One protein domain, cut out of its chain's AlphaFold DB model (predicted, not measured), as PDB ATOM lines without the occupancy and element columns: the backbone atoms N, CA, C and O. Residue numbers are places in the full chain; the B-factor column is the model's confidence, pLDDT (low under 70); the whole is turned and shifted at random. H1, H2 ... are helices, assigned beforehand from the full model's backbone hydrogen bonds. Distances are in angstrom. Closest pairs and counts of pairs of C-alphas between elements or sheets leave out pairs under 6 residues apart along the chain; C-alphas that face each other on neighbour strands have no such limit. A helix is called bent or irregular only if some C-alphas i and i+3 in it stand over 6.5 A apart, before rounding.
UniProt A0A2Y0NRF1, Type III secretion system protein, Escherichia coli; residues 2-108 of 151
ATOM      1  N   PHE A   2      53.115 -20.720 -37.077       50.59
ATOM      2  CA  PHE A   2      53.212 -22.194 -37.130       50.59
ATOM      3  C   PHE A   2      54.164 -22.833 -36.097       50.59
ATOM      4  O   PHE A   2      53.838 -23.856 -35.505       50.59
ATOM      5  N   ASN A   3      55.307 -22.200 -35.801       47.66
ATOM      6  CA  ASN A   3      56.304 -22.791 -34.898       47.66
ATOM      7  C   ASN A   3      55.880 -22.814 -33.413       47.66
ATOM      8  O   ASN A   3      56.344 -23.656 -32.655       47.66
ATOM      9  N   LYS A   4      54.964 -21.927 -32.983       51.84
ATOM     10  CA  LYS A   4      54.398 -21.967 -31.618       51.84
ATOM     11  C   LYS A   4      53.341 -23.065 -31.463       51.84
ATOM     12  O   LYS A   4      53.251 -23.656 -30.395       51.84
ATOM     13  N   VAL A   5      52.597 -23.366 -32.531       56.38
ATOM     14  CA  VAL A   5      51.631 -24.477 -32.565       56.38
ATOM     15  C   VAL A   5      52.363 -25.819 -32.453       56.38
ATOM     16  O   VAL A   5      51.974 -26.660 -31.652       56.38
ATOM     17  N   LEU A   6      53.490 -25.976 -33.156       54.69
ATOM     18  CA  LEU A   6      54.321 -27.187 -33.100       54.69
ATOM     19  C   LEU A   6      54.984 -27.423 -31.729       54.69
ATOM     20  O   LEU A   6      55.117 -28.568 -31.306       54.69
ATOM     21  N   VAL A   7      55.370 -26.362 -31.010       52.75
ATOM     22  CA  VAL A   7      56.026 -26.480 -29.691       52.75
ATOM     23  C   VAL A   7      55.014 -26.669 -28.547       52.75
ATOM     24  O   VAL A   7      55.325 -27.364 -27.584       52.75
ATOM     25  N   GLY A   8      53.786 -26.142 -28.666       49.59
ATOM     26  CA  GLY A   8      52.695 -26.391 -27.707       49.59
ATOM     27  C   GLY A   8      52.076 -27.794 -27.806       49.59
ATOM     28  O   GLY A   8      51.615 -28.335 -26.804       49.59
ATOM     29  N   LEU A   9      52.133 -28.426 -28.986       50.94
ATOM     30  CA  LEU A   9      51.669 -29.804 -29.209       50.94
ATOM     31  C   LEU A   9      52.472 -30.856 -28.425       50.94
ATOM     32  O   LEU A   9      51.983 -31.956 -28.189       50.94
ATOM     33  N   ARG A  10      53.705 -30.534 -28.015       54.38
ATOM     34  CA  ARG A  10      54.591 -31.473 -27.315       54.38
ATOM     35  C   ARG A  10      54.307 -31.571 -25.810       54.38
ATOM     36  O   ARG A  10      54.768 -32.520 -25.186       54.38
ATOM     37  N   SER A  11      53.573 -30.616 -25.229       57.84
ATOM     38  CA  SER A  11      53.315 -30.542 -23.782       57.84
ATOM     39  C   SER A  11      51.918 -31.004 -23.349       57.84
ATOM     40  O   SER A  11      51.746 -31.278 -22.168       57.84
ATOM     41  N   HIS A  12      50.957 -31.158 -24.271       63.28
ATOM     42  CA  HIS A  12      49.594 -31.631 -23.971       63.28
ATOM     43  C   HIS A  12      49.128 -32.654 -25.028       63.28
ATOM     44  O   HIS A  12      48.500 -32.270 -26.021       63.28
ATOM     45  N   PRO A  13      49.413 -33.960 -24.845       64.81
ATOM     46  CA  PRO A  13      48.984 -35.032 -25.758       64.81
ATOM     47  C   PRO A  13      47.468 -35.040 -26.010       64.81
ATOM     48  O   PRO A  13      46.995 -35.393 -27.088       64.81
ATOM     49  N   GLU A  14      46.707 -34.580 -25.022       71.00
ATOM     50  CA  GLU A  14      45.262 -34.381 -25.064       71.00
ATOM     51  C   GLU A  14      44.790 -33.402 -26.152       71.00
ATOM     52  O   GLU A  14      43.742 -33.637 -26.748       71.00
ATOM     53  N   LEU A  15      45.578 -32.384 -26.522       75.50
ATOM     54  CA  LEU A  15      45.236 -31.490 -27.640       75.50
ATOM     55  C   LEU A  15      45.343 -32.187 -29.002       75.50
ATOM     56  O   LEU A  15      44.558 -31.898 -29.904       75.50
ATOM     57  N   ILE A  16      46.289 -33.122 -29.152       72.06
ATOM     58  CA  ILE A  16      46.439 -33.921 -30.378       72.06
ATOM     59  C   ILE A  16      45.248 -34.870 -30.520       72.06
ATOM     60  O   ILE A  16      44.667 -34.975 -31.599       72.06
ATOM     61  N   ILE A  17      44.856 -35.522 -29.423       73.94
ATOM     62  CA  ILE A  17      43.699 -36.424 -29.391       73.94
ATOM     63  C   ILE A  17      42.413 -35.649 -29.691       73.94
ATOM     64  O   ILE A  17      41.621 -36.078 -30.524       73.94
ATOM     65  N   LEU A  18      42.225 -34.483 -29.071       79.00
ATOM     66  CA  LEU A  18      41.041 -33.653 -29.276       79.00
ATOM     67  C   LEU A  18      40.973 -33.114 -30.713       79.00
ATOM     68  O   LEU A  18      39.918 -33.174 -31.338       79.00
ATOM     69  N   GLY A  19      42.104 -32.679 -31.277       81.19
ATOM     70  CA  GLY A  19      42.198 -32.288 -32.686       81.19
ATOM     71  C   GLY A  19      41.868 -33.434 -33.645       81.19
ATOM     72  O   GLY A  19      41.110 -33.241 -34.594       81.19
ATOM     73  N   LEU A  20      42.365 -34.644 -33.366       77.31
ATOM     74  CA  LEU A  20      42.030 -35.844 -34.134       77.31
ATOM     75  C   LEU A  20      40.534 -36.168 -34.037       77.31
ATOM     76  O   LEU A  20      39.908 -36.443 -35.052       77.31
ATOM     77  N   MET A  21      39.936 -36.104 -32.848       76.75
ATOM     78  CA  MET A  21      38.503 -36.358 -32.669       76.75
ATOM     79  C   MET A  21      37.641 -35.348 -33.431       76.75
ATOM     80  O   MET A  21      36.705 -35.743 -34.123       76.75
ATOM     81  N   VAL A  22      37.975 -34.057 -33.356       82.19
ATOM     82  CA  VAL A  22      37.291 -33.009 -34.129       82.19
ATOM     83  C   VAL A  22      37.444 -33.261 -35.625       82.19
ATOM     84  O   VAL A  22      36.462 -33.166 -36.357       82.19
ATOM     85  N   MET A  23      38.644 -33.638 -36.071       78.56
ATOM     86  CA  MET A  23      38.891 -34.016 -37.457       78.56
ATOM     87  C   MET A  23      37.976 -35.172 -37.871       78.56
ATOM     88  O   MET A  23      37.255 -35.018 -38.847       78.56
ATOM     89  N   ILE A  24      37.935 -36.272 -37.112       78.31
ATOM     90  CA  ILE A  24      37.093 -37.455 -37.374       78.31
ATOM     91  C   ILE A  24      35.611 -37.076 -37.510       78.31
ATOM     92  O   ILE A  24      34.960 -37.474 -38.477       78.31
ATOM     93  N   ILE A  25      35.088 -36.280 -36.572       78.38
ATOM     94  CA  ILE A  25      33.699 -35.798 -36.608       78.38
ATOM     95  C   ILE A  25      33.468 -34.909 -37.837       78.38
ATOM     96  O   ILE A  25      32.439 -35.025 -38.500       78.38
ATOM     97  N   ALA A  26      34.428 -34.052 -38.186       78.56
ATOM     98  CA  ALA A  26      34.340 -33.229 -39.385       78.56
ATOM     99  C   ALA A  26      34.345 -34.077 -40.672       78.56
ATOM    100  O   ALA A  26      33.567 -33.774 -41.573       78.56
ATOM    101  N   MET A  27      35.132 -35.161 -40.752       76.50
ATOM    102  CA  MET A  27      35.149 -36.055 -41.930       76.50
ATOM    103  C   MET A  27      33.805 -36.771 -42.147       76.50
ATOM    104  O   MET A  27      33.419 -37.067 -43.283       76.50
ATOM    105  N   LEU A  28      33.067 -37.031 -41.061       71.75
ATOM    106  CA  LEU A  28      31.726 -37.620 -41.099       71.75
ATOM    107  C   LEU A  28      30.683 -36.674 -41.713       71.75
ATOM    108  O   LEU A  28      29.778 -37.143 -42.399       71.75
ATOM    109  N   ILE A  29      30.810 -35.365 -41.481       74.19
ATOM    110  CA  ILE A  29      29.826 -34.358 -41.908       74.19
ATOM    111  C   ILE A  29      30.203 -33.741 -43.263       74.19
ATOM    112  O   ILE A  29      29.328 -33.482 -44.088       74.19
ATOM    113  N   ILE A  30      31.495 -33.501 -43.507       76.69
ATOM    114  CA  ILE A  30      31.990 -32.735 -44.658       76.69
ATOM    115  C   ILE A  30      32.654 -33.684 -45.672       76.69
ATOM    116  O   ILE A  30      33.551 -34.440 -45.288       76.69
ATOM    117  N   PRO A  31      32.245 -33.684 -46.962       72.81
ATOM    118  CA  PRO A  31      32.977 -34.369 -48.033       72.81
ATOM    119  C   PRO A  31      34.384 -33.796 -48.159       72.81
ATOM    120  O   PRO A  31      34.570 -32.596 -48.347       72.81
ATOM    121  N   LEU A  32      35.376 -34.670 -47.992       77.88
ATOM    122  CA  LEU A  32      36.777 -34.331 -48.190       77.88
ATOM    123  C   LEU A  32      37.152 -34.608 -49.645       77.88
ATOM    124  O   LEU A  32      36.684 -35.600 -50.201       77.88
ATOM    125  N   PRO A  33      38.022 -33.781 -50.244       84.06
ATOM    126  CA  PRO A  33      38.517 -34.041 -51.587       84.06
ATOM    127  C   PRO A  33      39.301 -35.360 -51.622       84.06
ATOM    128  O   PRO A  33      40.023 -35.683 -50.670       84.06
ATOM    129  N   THR A  34      39.219 -36.081 -52.739       84.69
ATOM    130  CA  THR A  34      39.882 -37.378 -52.961       84.69
ATOM    131  C   THR A  34      41.372 -37.356 -52.643       84.69
ATOM    132  O   THR A  34      41.858 -38.227 -51.926       84.69
ATOM    133  N   TYR A  35      42.084 -36.303 -53.056       87.12
ATOM    134  CA  TYR A  35      43.518 -36.149 -52.778       87.12
ATOM    135  C   TYR A  35      43.859 -36.198 -51.277       87.12
ATOM    136  O   TYR A  35      44.875 -36.764 -50.870       87.12
ATOM    137  N   LEU A  36      43.006 -35.614 -50.428       87.62
ATOM    138  CA  LEU A  36      43.229 -35.619 -48.983       87.62
ATOM    139  C   LEU A  36      42.946 -37.002 -48.386       87.62
ATOM    140  O   LEU A  36      43.672 -37.433 -47.491       87.62
ATOM    141  N   ILE A  37      41.919 -37.697 -48.881       88.50
ATOM    142  CA  ILE A  37      41.603 -39.071 -48.478       88.50
ATOM    143  C   ILE A  37      42.767 -40.008 -48.817       88.50
ATOM    144  O   ILE A  37      43.223 -40.727 -47.927       88.50
ATOM    145  N   ASP A  38      43.314 -39.934 -50.030       91.69
ATOM    146  CA  ASP A  38      44.476 -40.738 -50.427       91.69
ATOM    147  C   ASP A  38      45.693 -40.460 -49.537       91.69
ATOM    148  O   ASP A  38      46.313 -41.387 -49.008       91.69
ATOM    149  N   PHE A  39      46.001 -39.187 -49.265       91.94
ATOM    150  CA  PHE A  39      47.086 -38.840 -48.345       91.94
ATOM    151  C   PHE A  39      46.879 -39.445 -46.946       91.94
ATOM    152  O   PHE A  39      47.805 -40.009 -46.355       91.94
ATOM    153  N   LEU A  40      45.661 -39.358 -46.406       90.94
ATOM    154  CA  LEU A  40      45.338 -39.876 -45.077       90.94
ATOM    155  C   LEU A  40      45.355 -41.410 -45.019       90.94
ATOM    156  O   LEU A  40      45.768 -41.966 -43.997       90.94
ATOM    157  N   ILE A  41      44.958 -42.091 -46.094       91.81
ATOM    158  CA  ILE A  41      45.083 -43.548 -46.231       91.81
ATOM    159  C   ILE A  41      46.563 -43.945 -46.247       91.81
ATOM    160  O   ILE A  41      46.961 -44.835 -45.491       91.81
ATOM    161  N   GLY A  42      47.400 -43.253 -47.026       92.75
ATOM    162  CA  GLY A  42      48.848 -43.483 -47.046       92.75
ATOM    163  C   GLY A  42      49.498 -43.265 -45.674       92.75
ATOM    164  O   GLY A  42      50.327 -44.068 -45.227       92.75
ATOM    165  N   LEU A  43      49.065 -42.230 -44.949       92.69
ATOM    166  CA  LEU A  43      49.496 -41.974 -43.575       92.69
ATOM    167  C   LEU A  43      49.022 -43.072 -42.609       92.69
ATOM    168  O   LEU A  43      49.808 -43.513 -41.768       92.69
ATOM    169  N   ASN A  44      47.783 -43.561 -42.743       91.75
ATOM    170  CA  ASN A  44      47.262 -44.676 -41.944       91.75
ATOM    171  C   ASN A  44      48.094 -45.947 -42.144       91.75
ATOM    172  O   ASN A  44      48.480 -46.580 -41.161       91.75
ATOM    173  N   LEU A  45      48.402 -46.285 -43.399       92.56
ATOM    174  CA  LEU A  45      49.189 -47.464 -43.751       92.56
ATOM    175  C   LEU A  45      50.615 -47.366 -43.199       92.56
ATOM    176  O   LEU A  45      51.097 -48.298 -42.555       92.56
ATOM    177  N   THR A  46      51.259 -46.213 -43.384       91.75
ATOM    178  CA  THR A  46      52.606 -45.956 -42.857       91.75
ATOM    179  C   THR A  46      52.631 -46.113 -41.340       91.75
ATOM    180  O   THR A  46      53.492 -46.798 -40.790       91.75
ATOM    181  N   LEU A  47      51.653 -45.529 -40.648       90.00
ATOM    182  CA  LEU A  47      51.574 -45.593 -39.198       90.00
ATOM    183  C   LEU A  47      51.257 -47.013 -38.699       90.00
ATOM    184  O   LEU A  47      51.836 -47.447 -37.706       90.00
ATOM    185  N   ALA A  48      50.417 -47.770 -39.409       88.81
ATOM    186  CA  ALA A  48      50.164 -49.177 -39.107       88.81
ATOM    187  C   ALA A  48      51.441 -50.027 -39.223       88.81
ATOM    188  O   ALA A  48      51.719 -50.827 -38.330       88.81
ATOM    189  N   ILE A  49      52.248 -49.812 -40.269       90.56
ATOM    190  CA  ILE A  49      53.540 -50.491 -40.446       90.56
ATOM    191  C   ILE A  49      54.527 -50.083 -39.346       90.56
ATOM    192  O   ILE A  49      55.215 -50.944 -38.805       90.56
ATOM    193  N   LEU A  50      54.575 -48.803 -38.959       88.19
ATOM    194  CA  LEU A  50      55.428 -48.339 -37.859       88.19
ATOM    195  C   LEU A  50      55.054 -48.987 -36.522       88.19
ATOM    196  O   LEU A  50      55.940 -49.416 -35.787       88.19
ATOM    197  N   VAL A  51      53.759 -49.095 -36.214       85.31
ATOM    198  CA  VAL A  51      53.282 -49.782 -35.003       85.31
ATOM    199  C   VAL A  51      53.596 -51.279 -35.070       85.31
ATOM    200  O   VAL A  51      54.056 -51.851 -34.082       85.31
ATOM    201  N   PHE A  52      53.401 -51.905 -36.233       86.25
ATOM    202  CA  PHE A  52      53.721 -53.315 -36.454       86.25
ATOM    203  C   PHE A  52      55.215 -53.599 -36.267       86.25
ATOM    204  O   PHE A  52      55.573 -54.468 -35.477       86.25
ATOM    205  N   LEU A  53      56.091 -52.834 -36.921       85.81
ATOM    206  CA  LEU A  53      57.539 -52.946 -36.747       85.81
ATOM    207  C   LEU A  53      57.933 -52.658 -35.301       85.81
ATOM    208  O   LEU A  53      58.675 -53.437 -34.714       85.81
ATOM    209  N   GLY A  54      57.377 -51.602 -34.703       82.25
ATOM    210  CA  GLY A  54      57.589 -51.261 -33.300       82.25
ATOM    211  C   GLY A  54      57.303 -52.433 -32.361       82.25
ATOM    212  O   GLY A  54      58.060 -52.635 -31.421       82.25
ATOM    213  N   SER A  55      56.292 -53.261 -32.654       78.69
ATOM    214  CA  SER A  55      55.969 -54.444 -31.841       78.69
ATOM    215  C   SER A  55      57.085 -55.499 -31.788       78.69
ATOM    216  O   SER A  55      57.212 -56.170 -30.768       78.69
ATOM    217  N   PHE A  56      57.936 -55.606 -32.818       80.25
ATOM    218  CA  PHE A  56      59.082 -56.529 -32.823       80.25
ATOM    219  C   PHE A  56      60.278 -56.027 -32.008       80.25
ATOM    220  O   PHE A  56      61.096 -56.834 -31.584       80.25
ATOM    221  N   TYR A  57      60.392 -54.712 -31.793       71.88
ATOM    222  CA  TYR A  57      61.529 -54.091 -31.099       71.88
ATOM    223  C   TYR A  57      61.273 -53.843 -29.600       71.88
ATOM    224  O   TYR A  57      62.118 -53.267 -28.915       71.88
ATOM    225  N   VAL A  58      60.106 -54.223 -29.066       67.19
ATOM    226  CA  VAL A  58      59.774 -54.006 -27.649       67.19
ATOM    227  C   VAL A  58      60.272 -55.180 -26.802       67.19
ATOM    228  O   VAL A  58      59.591 -56.190 -26.658       67.19
ATOM    229  N   ASP A  59      61.437 -55.010 -26.172       59.81
ATOM    230  CA  ASP A  59      62.056 -56.017 -25.290       59.81
ATOM    231  C   ASP A  59      61.503 -56.028 -23.844       59.81
ATOM    232  O   ASP A  59      61.809 -56.934 -23.066       59.81
ATOM    233  N   ARG A  60      60.720 -55.019 -23.417       55.53
ATOM    234  CA  ARG A  60      60.287 -54.873 -22.007       55.53
ATOM    235  C   ARG A  60      58.822 -54.427 -21.862       55.53
ATOM    236  O   ARG A  60      58.413 -53.412 -22.405       55.53
ATOM    237  N   ILE A  61      58.047 -55.141 -21.036       52.62
ATOM    238  CA  ILE A  61      56.592 -54.943 -20.821       52.62
ATOM    239  C   ILE A  61      56.250 -53.588 -20.148       52.62
ATOM    240  O   ILE A  61      55.132 -53.108 -20.260       52.62
ATOM    241  N   LEU A  62      57.188 -52.886 -19.496       51.72
ATOM    242  CA  LEU A  62      56.881 -51.579 -18.876       51.72
ATOM    243  C   LEU A  62      56.670 -50.425 -19.883       51.72
ATOM    244  O   LEU A  62      56.061 -49.422 -19.520       51.72
ATOM    245  N   SER A  63      57.085 -50.553 -21.150       56.69
ATOM    246  CA  SER A  63      56.745 -49.586 -22.213       56.69
ATOM    247  C   SER A  63      55.366 -49.831 -22.846       56.69
ATOM    248  O   SER A  63      54.940 -49.065 -23.710       56.69
ATOM    249  N   PHE A  64      54.636 -50.865 -22.408       58.16
ATOM    250  CA  PHE A  64      53.314 -51.208 -22.941       58.16
ATOM    251  C   PHE A  64      52.202 -50.258 -22.486       58.16
ATOM    252  O   PHE A  64      51.126 -50.303 -23.063       58.16
ATOM    253  N   SER A  65      52.423 -49.371 -21.506       66.25
ATOM    254  CA  SER A  65      51.369 -48.446 -21.047       66.25
ATOM    255  C   SER A  65      50.894 -47.482 -22.142       66.25
ATOM    256  O   SER A  65      49.741 -47.063 -22.117       66.25
ATOM    257  N   SER A  66      51.750 -47.145 -23.111       74.50
ATOM    258  CA  SER A  66      51.394 -46.256 -24.230       74.50
ATOM    259  C   SER A  66      50.794 -47.007 -25.421       74.50
ATOM    260  O   SER A  66      50.177 -46.395 -26.294       74.50
ATOM    261  N   PHE A  67      50.966 -48.330 -25.477       76.12
ATOM    262  CA  PHE A  67      50.557 -49.150 -26.615       76.12
ATOM    263  C   PHE A  67      49.024 -49.208 -26.788       76.12
ATOM    264  O   PHE A  67      48.563 -48.914 -27.893       76.12
ATOM    265  N   PRO A  68      48.207 -49.455 -25.738       79.81
ATOM    266  CA  PRO A  68      46.749 -49.378 -25.832       79.81
ATOM    267  C   PRO A  68      46.242 -48.019 -26.317       79.81
ATOM    268  O   PRO A  68      45.340 -47.962 -27.147       79.81
ATOM    269  N   SER A  69      46.835 -46.919 -25.844       81.31
ATOM    270  CA  SER A  69      46.434 -45.567 -26.248       81.31
ATOM    271  C   SER A  69      46.746 -45.290 -27.719       81.31
ATOM    272  O   SER A  69      45.901 -44.744 -28.428       81.31
ATOM    273  N   ILE A  70      47.920 -45.710 -28.205       81.75
ATOM    274  CA  ILE A  70      48.266 -45.624 -29.631       81.75
ATOM    275  C   ILE A  70      47.277 -46.461 -30.447       81.75
ATOM    276  O   ILE A  70      46.675 -45.948 -31.388       81.75
ATOM    277  N   LEU A  71      47.028 -47.714 -30.060       83.69
ATOM    278  CA  LEU A  71      46.065 -48.569 -30.755       83.69
ATOM    279  C   LEU A  71      44.656 -47.962 -30.795       83.69
ATOM    280  O   LEU A  71      44.036 -47.967 -31.858       83.69
ATOM    281  N   LEU A  72      44.173 -47.373 -29.700       84.31
ATOM    282  CA  LEU A  72      42.874 -46.696 -29.663       84.31
ATOM    283  C   LEU A  72      42.813 -45.541 -30.674       84.31
ATOM    284  O   LEU A  72      41.895 -45.479 -31.490       84.31
ATOM    285  N   ILE A  73      43.823 -44.668 -30.668       83.31
ATOM    286  CA  ILE A  73      43.922 -43.521 -31.581       83.31
ATOM    287  C   ILE A  73      43.961 -43.983 -33.045       83.31
ATOM    288  O   ILE A  73      43.206 -43.477 -33.878       83.31
ATOM    289  N   THR A  74      44.802 -44.969 -33.364       86.19
ATOM    290  CA  THR A  74      44.911 -45.506 -34.731       86.19
ATOM    291  C   THR A  74      43.627 -46.171 -35.207       86.19
ATOM    292  O   THR A  74      43.268 -46.045 -36.378       86.19
ATOM    293  N   THR A  75      42.909 -46.834 -34.300       88.69
ATOM    294  CA  THR A  75      41.628 -47.481 -34.595       88.69
ATOM    295  C   THR A  75      40.548 -46.446 -34.885       88.69
ATOM    296  O   THR A  75      39.836 -46.577 -35.879       88.69
ATOM    297  N   LEU A  76      40.461 -45.381 -34.083       87.44
ATOM    298  CA  LEU A  76      39.523 -44.278 -34.322       87.44
ATOM    299  C   LEU A  76      39.800 -43.575 -35.654       87.44
ATOM    300  O   LEU A  76      38.878 -43.333 -36.432       87.44
ATOM    301  N   PHE A  77      41.071 -43.302 -35.949       88.94
ATOM    302  CA  PHE A  77      41.470 -42.727 -37.230       88.94
ATOM    303  C   PHE A  77      41.093 -43.641 -38.407       88.94
ATOM    304  O   PHE A  77      40.534 -43.176 -39.398       88.94
ATOM    305  N   ARG A  78      41.324 -44.955 -38.278       89.19
ATOM    306  CA  ARG A  78      40.931 -45.952 -39.287       89.19
ATOM    307  C   ARG A  78      39.417 -45.992 -39.503       89.19
ATOM    308  O   ARG A  78      38.981 -46.042 -40.649       89.19
ATOM    309  N   LEU A  79      38.625 -45.943 -38.430       89.69
ATOM    310  CA  LEU A  79      37.162 -45.922 -38.508       89.69
ATOM    311  C   LEU A  79      36.663 -44.693 -39.282       89.69
ATOM    312  O   LEU A  79      35.809 -44.818 -40.156       89.69
ATOM    313  N   ALA A  80      37.225 -43.520 -38.995       88.50
ATOM    314  CA  ALA A  80      36.854 -42.277 -39.664       88.50
ATOM    315  C   ALA A  80      37.152 -42.297 -41.165       88.50
ATOM    316  O   ALA A  80      36.310 -41.881 -41.964       88.50
ATOM    317  N   LEU A  81      38.326 -42.812 -41.543       90.38
ATOM    318  CA  LEU A  81      38.692 -42.982 -42.947       90.38
ATOM    319  C   LEU A  81      37.764 -43.968 -43.642       90.38
ATOM    320  O   LEU A  81      37.217 -43.625 -44.681       90.38
ATOM    321  N   ALA A  82      37.504 -45.132 -43.040       89.56
ATOM    322  CA  ALA A  82      36.603 -46.125 -43.621       89.56
ATOM    323  C   ALA A  82      35.215 -45.533 -43.916       89.56
ATOM    324  O   ALA A  82      34.716 -45.672 -45.029       89.56
ATOM    325  N   ILE A  83      34.619 -44.805 -42.964       88.88
ATOM    326  CA  ILE A  83      33.301 -44.185 -43.169       88.88
ATOM    327  C   ILE A  83      33.356 -43.091 -44.244       88.88
ATOM    328  O   ILE A  83      32.472 -43.018 -45.100       88.88
ATOM    329  N   SER A  84      34.383 -42.240 -44.211       89.19
ATOM    330  CA  SER A  84      34.515 -41.119 -45.151       89.19
ATOM    331  C   SER A  84      34.719 -41.603 -46.579       89.19
ATOM    332  O   SER A  84      34.038 -41.138 -47.491       89.19
ATOM    333  N   THR A  85      35.596 -42.586 -46.766       89.94
ATOM    334  CA  THR A  85      35.844 -43.194 -48.066       89.94
ATOM    335  C   THR A  85      34.631 -43.976 -48.559       89.94
ATOM    336  O   THR A  85      34.235 -43.794 -49.704       89.94
ATOM    337  N   SER A  86      33.977 -44.793 -47.722       89.88
ATOM    338  CA  SER A  86      32.751 -45.487 -48.141       89.88
ATOM    339  C   SER A  86      31.677 -44.506 -48.605       89.88
ATOM    340  O   SER A  86      31.000 -44.770 -49.593       89.88
ATOM    341  N   ARG A  87      31.539 -43.351 -47.945       87.38
ATOM    342  CA  ARG A  87      30.618 -42.305 -48.395       87.38
ATOM    343  C   ARG A  87      31.012 -41.744 -49.764       87.38
ATOM    344  O   ARG A  87      30.139 -41.609 -50.612       87.38
ATOM    345  N   LEU A  88      32.290 -41.435 -49.974       87.62
ATOM    346  CA  LEU A  88      32.802 -40.907 -51.244       87.62
ATOM    347  C   LEU A  88      32.564 -41.891 -52.402       87.62
ATOM    348  O   LEU A  88      31.985 -41.520 -53.419       87.62
ATOM    349  N   ILE A  89      32.865 -43.173 -52.176       89.75
ATOM    350  CA  ILE A  89      32.612 -44.261 -53.131       89.75
ATOM    351  C   ILE A  89      31.121 -44.353 -53.478       89.75
ATOM    352  O   ILE A  89      30.766 -44.526 -54.639       89.75
ATOM    353  N   LEU A  90      30.234 -44.247 -52.484       89.75
ATOM    354  CA  LEU A  90      28.791 -44.401 -52.697       89.75
ATOM    355  C   LEU A  90      28.115 -43.166 -53.314       89.75
ATOM    356  O   LEU A  90      27.099 -43.323 -53.986       89.75
ATOM    357  N   LEU A  91      28.627 -41.955 -53.066       87.50
ATOM    358  CA  LEU A  91      28.025 -40.706 -53.555       87.50
ATOM    359  C   LEU A  91      28.623 -40.226 -54.879       87.50
ATOM    360  O   LEU A  91      27.888 -39.734 -55.731       87.50
ATOM    361  N   GLU A  92      29.938 -40.343 -55.034       86.69
ATOM    362  CA  GLU A  92      30.685 -39.761 -56.155       86.69
ATOM    363  C   GLU A  92      31.241 -40.835 -57.102       86.69
ATOM    364  O   GLU A  92      31.747 -40.497 -58.167       86.69
ATOM    365  N   ALA A  93      31.114 -42.124 -56.749       87.00
ATOM    366  CA  ALA A  93      31.734 -43.250 -57.458       87.00
ATOM    367  C   ALA A  93      33.264 -43.119 -57.594       87.00
ATOM    368  O   ALA A  93      33.872 -43.763 -58.447       87.00
ATOM    369  N   ASP A  94      33.877 -42.318 -56.720       86.88
ATOM    370  CA  ASP A  94      35.311 -42.083 -56.664       86.88
ATOM    371  C   ASP A  94      35.861 -42.601 -55.329       86.88
ATOM    372  O   ASP A  94      35.439 -42.194 -54.242       86.88
ATOM    373  N   ALA A  95      36.779 -43.562 -55.418       80.06
ATOM    374  CA  ALA A  95      37.400 -44.208 -54.269       80.06
ATOM    375  C   ALA A  95      38.732 -43.563 -53.859       80.06
ATOM    376  O   ALA A  95      39.258 -43.901 -52.795       80.06
ATOM    377  N   GLY A  96      39.276 -42.660 -54.677       88.25
ATOM    378  CA  GLY A  96      40.679 -42.258 -54.608       88.25
ATOM    379  C   GLY A  96      41.605 -43.211 -55.368       88.25
ATOM    380  O   GLY A  96      41.262 -44.358 -55.690       88.25
ATOM    381  N   GLU A  97      42.806 -42.729 -55.663       90.94
ATOM    382  CA  GLU A  97      43.806 -43.417 -56.475       90.94
ATOM    383  C   GLU A  97      44.387 -44.632 -55.742       90.94
ATOM    384  O   GLU A  97      44.581 -45.689 -56.351       90.94
ATOM    385  N   ILE A  98      44.596 -44.534 -54.421       91.94
ATOM    386  CA  ILE A  98      45.168 -45.640 -53.638       91.94
ATOM    387  C   ILE A  98      44.198 -46.816 -53.587       91.94
ATOM    388  O   ILE A  98      44.607 -47.961 -53.778       91.94
ATOM    389  N   ILE A  99      42.914 -46.556 -53.330       91.19
ATOM    390  CA  ILE A  99      41.918 -47.626 -53.209       91.19
ATOM    391  C   ILE A  99      41.618 -48.246 -54.560       91.19
ATOM    392  O   ILE A  99      41.518 -49.467 -54.633       91.19
ATOM    393  N   THR A 100      41.514 -47.440 -55.617       90.88
ATOM    394  CA  THR A 100      41.305 -47.953 -56.975       90.88
ATOM    395  C   THR A 100      42.461 -48.867 -57.380       90.88
ATOM    396  O   THR A 100      42.234 -50.027 -57.723       90.88
ATOM    397  N   SER A 101      43.703 -48.411 -57.191       91.81
ATOM    398  CA  SER A 101      44.905 -49.201 -57.495       91.81
ATOM    399  C   SER A 101      44.987 -50.489 -56.668       91.81
ATOM    400  O   SER A 101      45.322 -51.555 -57.184       91.81
ATOM    401  N   PHE A 102      44.676 -50.419 -55.369       90.12
ATOM    402  CA  PHE A 102      44.689 -51.596 -54.498       90.12
ATOM    403  C   PHE A 102      43.549 -52.565 -54.834       90.12
ATOM    404  O   PHE A 102      43.727 -53.780 -54.768       90.12
ATOM    405  N   GLY A 103      42.385 -52.038 -55.213       89.25
ATOM    406  CA  GLY A 103      41.234 -52.805 -55.669       89.25
ATOM    407  C   GLY A 103      41.574 -53.617 -56.911       89.25
ATOM    408  O   GLY A 103      41.439 -54.838 -56.874       89.25
ATOM    409  N   GLU A 104      42.092 -52.965 -57.953       90.56
ATOM    410  CA  GLU A 104      42.555 -53.616 -59.188       90.56
ATOM    411  C   GLU A 104      43.643 -54.660 -58.913       90.56
ATOM    412  O   GLU A 104      43.582 -55.772 -59.435       90.56
ATOM    413  N   PHE A 105      44.592 -54.359 -58.022       90.38
ATOM    414  CA  PHE A 105      45.625 -55.315 -57.619       90.38
ATOM    415  C   PHE A 105      45.052 -56.580 -56.955       90.38
ATOM    416  O   PHE A 105      45.543 -57.683 -57.200       90.38
ATOM    417  N   VAL A 106      44.024 -56.442 -56.112       89.56
ATOM    418  CA  VAL A 106      43.433 -57.569 -55.370       89.56
ATOM    419  C   VAL A 106      42.474 -58.388 -56.233       89.56
ATOM    420  O   VAL A 106      42.481 -59.616 -56.152       89.56
ATOM    421  N   ILE A 107      41.624 -57.734 -57.026       90.88
ATOM    422  CA  ILE A 107      40.608 -58.418 -57.840       90.88
ATOM    423  C   ILE A 107      41.177 -58.929 -59.172       90.88
ATOM    424  O   ILE A 107      40.619 -59.864 -59.755       90.88
ATOM    425  N   GLY A 108      42.287 -58.349 -59.644       84.94
ATOM    426  CA  GLY A 108      42.822 -58.595 -60.980       84.94
ATOM    427  C   GLY A 108      41.760 -58.313 -62.044       84.94
ATOM    428  O   GLY A 108      41.051 -57.315 -61.976       84.94
TER     429      GLY A 108
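Overview. This is residues 2 to 108 of the 151 residues of the protein "Type III secretion system protein" of Escherichia coli (UniProt A0A2Y0NRF1). Long H4 is the core, folding back along H3, with H2 alongside. H5 packs steeply on H3; residues 2 to 15 stick out. The printed part has 107 residues with five named helices, H1 to H5: all helix, loose, radius of gyration of the C-alphas 16.3 A, spans 46 by 34 by 22 A.

Along the chain. Find C-alpha 2 at (53.212, -22.194, -37.130), beginning H1, residues 2 to 8. H2 is 13 to 29, H3 34 to 56, H4 61 to 92, 46.4 A long, only just irregular with C-alphas 65 and 68 6.7 A apart. H5, 97 to 107, ends at (40.608, -58.418, -57.840).

Arrangement. H2 touches H4, closest at C-alphas 24 and 80, 5.3 A. Hairpin H3 and H4 touch, closest at C-alphas 44 and 78, 7.0 A. H3 touches H5 at a steep tilt of 65 degrees. Every O i to N i+4 pair is within hydrogen-bond range in H1, H2 and H5, 18 of 19 in H3, 23 of 28 in H4.

Size, cuts and confidence. The printed part has no cut; pLDDT is under 70 at residues 2 to 13 and 58 to 65.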